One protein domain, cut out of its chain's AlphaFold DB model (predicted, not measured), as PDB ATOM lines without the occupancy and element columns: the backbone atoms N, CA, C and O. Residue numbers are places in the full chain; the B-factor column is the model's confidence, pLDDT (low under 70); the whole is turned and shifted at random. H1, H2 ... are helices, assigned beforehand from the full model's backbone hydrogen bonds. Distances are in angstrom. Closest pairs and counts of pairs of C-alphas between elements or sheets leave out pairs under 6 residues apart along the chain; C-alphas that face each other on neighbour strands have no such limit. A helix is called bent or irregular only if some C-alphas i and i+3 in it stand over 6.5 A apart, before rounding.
ATOM      1  N   GLN A 208     -25.731  -6.809 -43.329       87.50
ATOM      2  CA  GLN A 208     -25.019  -7.076 -44.581       87.50
ATOM      3  C   GLN A 208     -23.874  -6.076 -44.819       87.50
ATOM      4  O   GLN A 208     -22.738  -6.470 -45.079       87.50
ATOM      5  N   GLN A 209     -24.121  -4.774 -44.645       86.44
ATOM      6  CA  GLN A 209     -23.083  -3.743 -44.781       86.44
ATOM      7  C   GLN A 209     -21.946  -3.906 -43.761       86.44
ATOM      8  O   GLN A 209     -20.805  -3.520 -44.029       86.44
ATOM      9  N   ARG A 210     -22.225  -4.461 -42.575       84.12
ATOM     10  CA  ARG A 210     -21.184  -4.813 -41.602       84.12
ATOM     11  C   ARG A 210     -20.416  -6.070 -42.017       84.12
ATOM     12  O   ARG A 210     -19.190  -6.052 -41.947       84.12
ATOM     13  N   GLN A 211     -21.093  -7.108 -42.514       86.62
ATOM     14  CA  GLN A 211     -20.439  -8.313 -43.039       86.62
ATOM     15  C   GLN A 211     -19.493  -7.985 -44.202       86.62
ATOM     16  O   GLN A 211     -18.327  -8.369 -44.148       86.62
ATOM     17  N   LEU A 212     -19.937  -7.176 -45.168       89.31
ATOM     18  CA  LEU A 212     -19.112  -6.663 -46.268       89.31
ATOM     19  C   LEU A 212     -17.866  -5.905 -45.782       89.31
ATOM     20  O   LEU A 212     -16.761  -6.152 -46.264       89.31
ATOM     21  N   ARG A 213     -18.016  -4.998 -44.804       87.62
ATOM     22  CA  ARG A 213     -16.881  -4.248 -44.228       87.62
ATOM     23  C   ARG A 213     -15.885  -5.154 -43.507       87.62
ATOM     24  O   ARG A 213     -14.683  -4.950 -43.654       87.62
ATOM     25  N   LEU A 214     -16.363  -6.139 -42.745       89.00
ATOM     26  CA  LEU A 214     -15.508  -7.109 -42.055       89.00
ATOM     27  C   LEU A 214     -14.789  -8.043 -43.042       89.00
ATOM     28  O   LEU A 214     -13.607  -8.317 -42.851       89.00
ATOM     29  N   ALA A 215     -15.469  -8.498 -44.098       90.94
ATOM     30  CA  ALA A 215     -14.890  -9.368 -45.122       90.94
ATOM     31  C   ALA A 215     -13.772  -8.632 -45.863       90.94
ATOM     32  O   ALA A 215     -12.622  -9.071 -45.844       90.94
ATOM     33  N   LYS A 216     -14.079  -7.431 -46.375       91.31
ATOM     34  CA  LYS A 216     -13.101  -6.560 -47.032       91.31
ATOM     35  C   LYS A 216     -11.883  -6.291 -46.143       91.31
ATOM     36  O   LYS A 216     -10.759  -6.445 -46.596       91.31
ATOM     37  N   ARG A 217     -12.096  -5.936 -44.872       89.38
ATOM     38  CA  ARG A 217     -11.022  -5.674 -43.900       89.38
ATOM     39  C   ARG A 217     -10.080  -6.864 -43.708       89.38
ATOM     40  O   ARG A 217      -8.868  -6.691 -43.631       89.38
ATOM     41  N   ARG A 218     -10.637  -8.068 -43.577       90.88
ATOM     42  CA  ARG A 218      -9.849  -9.292 -43.369       90.88
ATOM     43  C   ARG A 218      -9.112  -9.684 -44.644       90.88
ATOM     44  O   ARG A 218      -7.945 -10.050 -44.567       90.88
ATOM     45  N   LYS A 219      -9.741  -9.486 -45.806       92.44
ATOM     46  CA  LYS A 219      -9.090  -9.611 -47.111       92.44
ATOM     47  C   LYS A 219      -7.919  -8.622 -47.263       92.44
ATOM     48  O   LYS A 219      -6.825  -9.077 -47.571       92.44
ATOM     49  N   GLU A 220      -8.077  -7.347 -46.879       90.81
ATOM     50  CA  GLU A 220      -6.984  -6.346 -46.836       90.81
ATOM     51  C   GLU A 220      -5.766  -6.818 -45.996       90.81
ATOM     52  O   GLU A 220      -4.631  -6.499 -46.341       90.81
ATOM     53  N   MET A 221      -5.958  -7.607 -44.925       90.75
ATOM     54  CA  MET A 221      -4.849  -8.198 -44.143       90.75
ATOM     55  C   MET A 221      -4.196  -9.425 -44.777       90.75
ATOM     56  O   MET A 221      -3.008  -9.684 -44.562       90.75
ATOM     57  N   CYS A 222      -4.978 -10.228 -45.492       91.06
ATOM     58  CA  CYS A 222      -4.469 -11.391 -46.207       91.06
ATOM     59  C   CYS A 222      -3.683 -10.967 -47.456       91.06
ATOM     60  O   CYS A 222      -2.646 -11.556 -47.743       91.06
ATOM     61  N   GLU A 223      -4.134  -9.922 -48.152       90.69
ATOM     62  CA  GLU A 223      -3.517  -9.392 -49.376       90.69
ATOM     63  C   GLU A 223      -2.269  -8.529 -49.132       90.69
ATOM     64  O   GLU A 223      -1.630  -8.095 -50.089       90.69
ATOM     65  N   LEU A 224      -1.902  -8.262 -47.874       87.06
ATOM     66  CA  LEU A 224      -0.812  -7.343 -47.569       87.06
ATOM     67  C   LEU A 224       0.548  -7.848 -48.087       87.06
ATOM     68  O   LEU A 224       1.004  -8.939 -47.723       87.06
ATOM     69  N   GLU A 225       1.217  -7.031 -48.905       71.88
ATOM     70  CA  GLU A 225       2.502  -7.367 -49.523       71.88
ATOM     71  C   GLU A 225       3.596  -7.597 -48.466       71.88
ATOM     72  O   GLU A 225       4.076  -6.665 -47.824       71.88
ATOM     73  N   GLY A 226       4.011  -8.858 -48.299       63.88
ATOM     74  CA  GLY A 226       5.099  -9.217 -47.382       63.88
ATOM     75  C   GLY A 226       4.925 -10.539 -46.641       63.88
ATOM     76  O   GLY A 226       5.171 -10.592 -45.441       63.88
ATOM     77  N   SER A 227       4.510 -11.615 -47.324       62.03
ATOM     78  CA  SER A 227       4.422 -12.969 -46.741       62.03
ATOM     79  C   SER A 227       3.653 -13.033 -45.406       62.03
ATOM     80  O   SER A 227       4.041 -13.756 -44.483       62.03
ATOM     81  N   SER A 228       2.542 -12.292 -45.312       77.06
ATOM     82  CA  SER A 228       1.581 -12.410 -44.211       77.06
ATOM     83  C   SER A 228       1.273 -13.897 -43.947       77.06
ATOM     84  O   SER A 228       0.905 -14.609 -44.888       77.06
ATOM     85  N   PRO A 229       1.363 -14.408 -42.700       88.56
ATOM     86  CA  PRO A 229       1.035 -15.807 -42.392       88.56
ATOM     87  C   PRO A 229      -0.447 -16.143 -42.656       88.56
ATOM     88  O   PRO A 229      -0.854 -17.313 -42.591       88.56
ATOM     89  N   PHE A 230      -1.242 -15.114 -42.972       90.75
ATOM     90  CA  PHE A 230      -2.645 -15.177 -43.342       90.75
ATOM     91  C   PHE A 230      -2.904 -15.103 -44.854       90.75
ATOM     92  O   PHE A 230      -4.054 -15.267 -45.244       90.75
ATOM     93  N   ALA A 231      -1.894 -14.908 -45.712       91.12
ATOM     94  CA  ALA A 231      -2.091 -14.751 -47.162       91.12
ATOM     95  C   ALA A 231      -2.837 -15.935 -47.803       91.12
ATOM     96  O   ALA A 231      -3.791 -15.751 -48.551       91.12
ATOM     97  N   ARG A 232      -2.501 -17.161 -47.376       91.62
ATOM     98  CA  ARG A 232      -3.200 -18.421 -47.713       91.62
ATOM     99  C   ARG A 232      -4.688 -18.489 -47.322       91.62
ATOM    100  O   ARG A 232      -5.329 -19.499 -47.585       91.62
ATOM    101  N   PHE A 233      -5.207 -17.485 -46.618       91.00
ATOM    102  CA  PHE A 233      -6.602 -17.398 -46.192       91.00
ATOM    103  C   PHE A 233      -7.359 -16.238 -46.863       91.00
ATOM    104  O   PHE A 233      -8.496 -15.991 -46.478       91.00
ATOM    105  N   GLY A 234      -6.778 -15.538 -47.848       89.56
ATOM    106  CA  GLY A 234      -7.466 -14.449 -48.562       89.56
ATOM    107  C   GLY A 234      -8.795 -14.893 -49.181       89.56
ATOM    108  O   GLY A 234      -9.824 -14.259 -48.951       89.56
ATOM    109  N   ASP A 235      -8.784 -16.048 -49.849       91.56
ATOM    110  CA  ASP A 235      -9.932 -16.668 -50.523       91.56
ATOM    111  C   ASP A 235     -11.130 -16.902 -49.578       91.56
ATOM    112  O   ASP A 235     -12.292 -16.787 -49.966       91.56
ATOM    113  N   LEU A 236     -10.866 -17.171 -48.292       88.94
ATOM    114  CA  LEU A 236     -11.897 -17.387 -47.268       88.94
ATOM    115  C   LEU A 236     -12.691 -16.110 -46.931       88.94
ATOM    116  O   LEU A 236     -13.762 -16.205 -46.329       88.94
ATOM    117  N   PHE A 237     -12.183 -14.931 -47.304       90.38
ATOM    118  CA  PHE A 237     -12.809 -13.624 -47.064       90.38
ATOM    119  C   PHE A 237     -13.345 -12.952 -48.334       90.38
ATOM    120  O   PHE A 237     -13.781 -11.802 -48.270       90.38
ATOM    121  N   GLU A 238     -13.365 -13.653 -49.471       88.19
ATOM    122  CA  GLU A 238     -14.156 -13.225 -50.635       88.19
ATOM    123  C   GLU A 238     -15.658 -13.375 -50.367       88.19
ATOM    124  O   GLU A 238     -16.450 -12.500 -50.715       88.19
ATOM    125  N   ASP A 239     -16.036 -14.448 -49.668       83.19
ATOM    126  CA  ASP A 239     -17.395 -14.691 -49.198       83.19
ATOM    127  C   ASP A 239     -17.679 -13.924 -47.889       83.19
ATOM    128  O   ASP A 239     -17.015 -14.110 -46.864       83.19
ATOM    129  N   GLU A 240     -18.786 -13.174 -47.851       83.88
ATOM    130  CA  GLU A 240     -19.318 -12.521 -46.635       83.88
ATOM    131  C   GLU A 240     -19.599 -13.508 -45.479       83.88
ATOM    132  O   GLU A 240     -19.756 -13.107 -44.322       83.88
ATOM    133  N   ARG A 241     -19.664 -14.813 -45.781       79.75
ATOM    134  CA  ARG A 241     -20.080 -15.885 -44.870       79.75
ATOM    135  C   ARG A 241     -19.266 -15.891 -43.578       79.75
ATOM    136  O   ARG A 241     -19.859 -15.934 -42.504       79.75
ATOM    137  N   LEU A 242     -17.936 -15.767 -43.642       78.06
ATOM    138  CA  LEU A 242     -17.059 -15.729 -42.456       78.06
ATOM    139  C   LEU A 242     -17.112 -14.413 -41.656       78.06
ATOM    140  O   LEU A 242     -16.313 -14.207 -40.736       78.06
ATOM    141  N   CYS A 243     -18.102 -13.555 -41.888       80.62
ATOM    142  CA  CYS A 243     -18.369 -12.380 -41.065       80.62
ATOM    143  C   CYS A 243     -19.649 -12.557 -40.244       80.62
ATOM    144  O   CYS A 243     -20.638 -13.127 -40.704       80.62
ATOM    145  N   SER A 244     -19.611 -12.129 -38.982       74.69
ATOM    146  CA  SER A 244     -20.749 -12.281 -38.082       74.69
ATOM    147  C   SER A 244     -21.898 -11.366 -38.503       74.69
ATOM    148  O   SER A 244     -21.700 -10.213 -38.880       74.69
ATOM    149  N   SER A 245     -23.116 -11.891 -38.421       65.69
ATOM    150  CA  SER A 245     -24.364 -11.162 -38.660       65.69
ATOM    151  C   SER A 245     -24.875 -10.448 -37.399       65.69
ATOM    152  O   SER A 245     -26.058 -10.117 -37.300       65.69
ATOM    153  N   ASP A 246     -24.016 -10.247 -36.396       68.25
ATOM    154  CA  ASP A 246     -24.416  -9.732 -35.092       68.25
ATOM    155  C   ASP A 246     -24.637  -8.214 -35.097       68.25
ATOM    156  O   ASP A 246     -23.885  -7.444 -35.695       68.25
ATOM    157  N   GLU A 247     -25.698  -7.791 -34.407       54.47
ATOM    158  CA  GLU A 247     -26.100  -6.389 -34.244       54.47
ATOM    159  C   GLU A 247     -25.282  -5.680 -33.158       54.47
ATOM    160  O   GLU A 247     -25.830  -5.030 -32.270       54.47
ATOM    161  N   SER A 248     -23.957  -5.810 -33.179       56.62
ATOM    162  CA  SER A 248     -23.133  -4.900 -32.387       56.62
ATOM    163  C   SER A 248     -23.290  -3.492 -32.974       56.62
ATOM    164  O   SER A 248     -22.879  -3.264 -34.114       56.62
ATOM    165  N   VAL A 263     -22.997 -19.685 -34.910       80.94
ATOM    166  CA  VAL A 263     -23.106 -21.049 -34.345       80.94
ATOM    167  C   VAL A 263     -22.448 -22.122 -35.224       80.94
ATOM    168  O   VAL A 263     -21.909 -23.098 -34.720       80.94
ATOM    169  N   TRP A 264     -22.458 -21.931 -36.545       83.19
ATOM    170  CA  TRP A 264     -21.863 -22.851 -37.518       83.19
ATOM    171  C   TRP A 264     -20.336 -22.684 -37.682       83.19
ATOM    172  O   TRP A 264     -19.711 -23.459 -38.405       83.19
ATOM    173  N   ARG A 265     -19.705 -21.680 -37.050       84.94
ATOM    174  CA  ARG A 265     -18.263 -21.415 -37.164       84.94
ATOM    175  C   ARG A 265     -17.481 -22.213 -36.121       84.94
ATOM    176  O   ARG A 265     -17.746 -22.121 -34.928       84.94
ATOM    177  N   SER A 266     -16.459 -22.944 -36.564       90.56
ATOM    178  CA  SER A 266     -15.592 -23.710 -35.662       90.56
ATOM    179  C   SER A 266     -14.736 -22.811 -34.754       90.56
ATOM    180  O   SER A 266     -14.408 -21.669 -35.094       90.56
ATOM    181  N   SER A 267     -14.300 -23.350 -33.610       90.19
ATOM    182  CA  SER A 267     -13.378 -22.649 -32.701       90.19
ATOM    183  C   SER A 267     -12.058 -22.267 -33.385       90.19
ATOM    184  O   SER A 267     -11.524 -21.192 -33.127       90.19
ATOM    185  N   LEU A 268     -11.555 -23.111 -34.297       91.56
ATOM    186  CA  LEU A 268     -10.340 -22.838 -35.072       91.56
ATOM    187  C   LEU A 268     -10.532 -21.640 -36.014       91.56
ATOM    188  O   LEU A 268      -9.713 -20.726 -36.025       91.56
ATOM    189  N   ALA A 269     -11.637 -21.614 -36.768       89.81
ATOM    190  CA  ALA A 269     -11.963 -20.497 -37.657       89.81
ATOM    191  C   ALA A 269     -12.227 -19.197 -36.879       89.81
ATOM    192  O   ALA A 269     -11.951 -18.109 -37.377       89.81
ATOM    193  N   THR A 270     -12.730 -19.304 -35.647       89.12
ATOM    194  CA  THR A 270     -12.917 -18.161 -34.742       89.12
ATOM    195  C   THR A 270     -11.571 -17.587 -34.302       89.12
ATOM    196  O   THR A 270     -11.330 -16.406 -34.527       89.12
ATOM    197  N   SER A 271     -10.652 -18.424 -33.806       90.44
ATOM    198  CA  SER A 271      -9.297 -17.993 -33.427       90.44
ATOM    199  C   SER A 271      -8.505 -17.417 -34.609       90.44
ATOM    200  O   SER A 271      -7.817 -16.410 -34.456       90.44
ATOM    201  N   LEU A 272      -8.639 -17.994 -35.812       90.88
ATOM    202  CA  LEU A 272      -8.043 -17.434 -37.030       90.88
ATOM    203  C   LEU A 272      -8.542 -16.007 -37.301       90.88
ATOM    204  O   LEU A 272      -7.737 -15.108 -37.535       90.88
ATOM    205  N   VAL A 273      -9.861 -15.802 -37.253       91.06
ATOM    206  CA  VAL A 273     -10.485 -14.490 -37.465       91.06
ATOM    207  C   VAL A 273     -10.040 -13.479 -36.405       91.06
ATOM    208  O   VAL A 273      -9.656 -12.368 -36.759       91.06
ATOM    209  N   GLU A 274     -10.016 -13.867 -35.129       89.88
ATOM    210  CA  GLU A 274      -9.559 -13.006 -34.033       89.88
ATOM    211  C   GLU A 274      -8.087 -12.596 -34.183       89.88
ATOM    212  O   GLU A 274      -7.748 -11.441 -33.927       89.88
ATOM    213  N   ASN A 275      -7.216 -13.503 -34.636       92.12
ATOM    214  CA  ASN A 275      -5.806 -13.197 -34.890       92.12
ATOM    215  C   ASN A 275      -5.633 -12.206 -36.056       92.12
ATOM    216  O   ASN A 275      -4.828 -11.281 -35.957       92.12
ATOM    217  N   ILE A 276      -6.410 -12.358 -37.136       91.19
ATOM    218  CA  ILE A 276      -6.396 -11.429 -38.280       91.19
ATOM    219  C   ILE A 276      -6.896 -10.041 -37.860       91.19
ATOM    220  O   ILE A 276      -6.254  -9.036 -38.168       91.19
ATOM    221  N   ASP A 277      -8.004  -9.976 -37.116       89.19
ATOM    222  CA  ASP A 277      -8.562  -8.714 -36.622       89.19
ATOM    223  C   ASP A 277      -7.571  -8.010 -35.664       89.19
ATOM    224  O   ASP A 277      -7.371  -6.797 -35.755       89.19
ATOM    225  N   GLN A 278      -6.873  -8.759 -34.796       88.38
ATOM    226  CA  GLN A 278      -5.812  -8.223 -33.928       88.38
ATOM    227  C   GLN A 278      -4.629  -7.635 -34.711       88.38
ATOM    228  O   GLN A 278      -4.153  -6.553 -34.362       88.38
ATOM    229  N   GLU A 279      -4.142  -8.312 -35.753       90.12
ATOM    230  CA  GLU A 279      -3.043  -7.795 -36.582       90.12
ATOM    231  C   GLU A 279      -3.469  -6.567 -37.405       90.12
ATOM    232  O   GLU A 279      -2.717  -5.593 -37.479       90.12
ATOM    233  N   TYR A 280      -4.710  -6.522 -37.912       88.44
ATOM    234  CA  TYR A 280      -5.263  -5.307 -38.534       88.44
ATOM    235  C   TYR A 280      -5.267  -4.125 -37.565       88.44
ATOM    236  O   TYR A 280      -4.865  -3.010 -37.912       88.44
ATOM    237  N   HIS A 281      -5.691  -4.368 -36.322       84.81
ATOM    238  CA  HIS A 281      -5.657  -3.348 -35.288       84.81
ATOM    239  C   HIS A 281      -4.235  -2.868 -35.003       84.81
ATOM    240  O   HIS A 281      -4.051  -1.658 -34.907       84.81
ATOM    241  N   LYS A 282      -3.240  -3.766 -34.892       87.62
ATOM    242  CA  LYS A 282      -1.821  -3.404 -34.693       87.62
ATOM    243  C   LYS A 282      -1.293  -2.525 -35.828       87.62
ATOM    244  O   LYS A 282      -0.662  -1.510 -35.547       87.62
ATOM    245  N   MET A 283      -1.608  -2.862 -37.077       85.38
ATOM    246  CA  MET A 283      -1.218  -2.066 -38.241       85.38
ATOM    247  C   MET A 283      -1.795  -0.646 -38.214       85.38
ATOM    248  O   MET A 283      -1.056   0.330 -38.344       85.38
ATOM    249  N   ARG A 284      -3.111  -0.498 -38.009       84.38
ATOM    250  CA  ARG A 284      -3.774   0.817 -38.096       84.38
ATOM    251  C   ARG A 284      -3.716   1.665 -36.813       84.38
ATOM    252  O   ARG A 284      -4.301   2.748 -36.792       84.38
ATOM    253  N   GLN A 285      -2.980   1.269 -35.761       78.38
ATOM    254  CA  GLN A 285      -2.870   2.078 -34.524       78.38
ATOM    255  C   GLN A 285      -2.307   3.493 -34.753       78.38
ATOM    256  O   GLN A 285      -2.560   4.385 -33.939       78.38
TER     257      GLN A 285
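Overview. This is residues 208 to 248 and 263 to 285 of the 363 residues of an uncharacterized protein of Melampsora larici-populina (strain 98AG31 / pathotype 3-4-7) (UniProt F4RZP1). The longest helix, H3, crosses the closing turns of H1, and H1 forms a helical hairpin with the short helix H2. The printed part has 64 residues with three named helices, H1, H2, H3 along the chain, and no named strand; the class is all helix. It is compact, with a radius of gyration of the C-alphas of 11.4 A and spans of 32 by 23 by 19 A.

Along the chain. Find C-alpha 267 at (-13.378, -22.649, -32.701); from there H3, residues 267 to 284, runs 25.9 A. H1, residues 208 to 222, starts at C-alpha 208 (-25.019, -7.076, -44.581) and runs 21.1 A. H2, residues 231 to 237, is irregular: C-alphas 232 and 235 are 7.5 A apart.

Arrangement. H3 touches H1 with residues 273 to 280 alone, and H1 touches H3 with residues 217 to 221 alone; look at their closest C-alphas, those of Met 221 and Tyr 280, 6.3 A apart. Their lines are about perpendicular, at 76 degrees. H1 and H2 touch, closest at the C-alphas of Cys 222 and Ala 231, 4.2 A, with a shallow tilt of 10 degrees, opposite ways. H2 and H3 are apart. Every O i to N i+4 pair is within hydrogen-bond range in H1 and H3; H2 has 0 of 3, but 3 of 4 O i to N i+3 pairs.

Size, cuts and confidence. Residues 249 to 262 are not printed; C-alphas 248 and 263 are 16.3 A apart across the cut. The link from H1 to H2 is short. Look for pLDDT under 70 at residues 226 to 227 and 245 to 248.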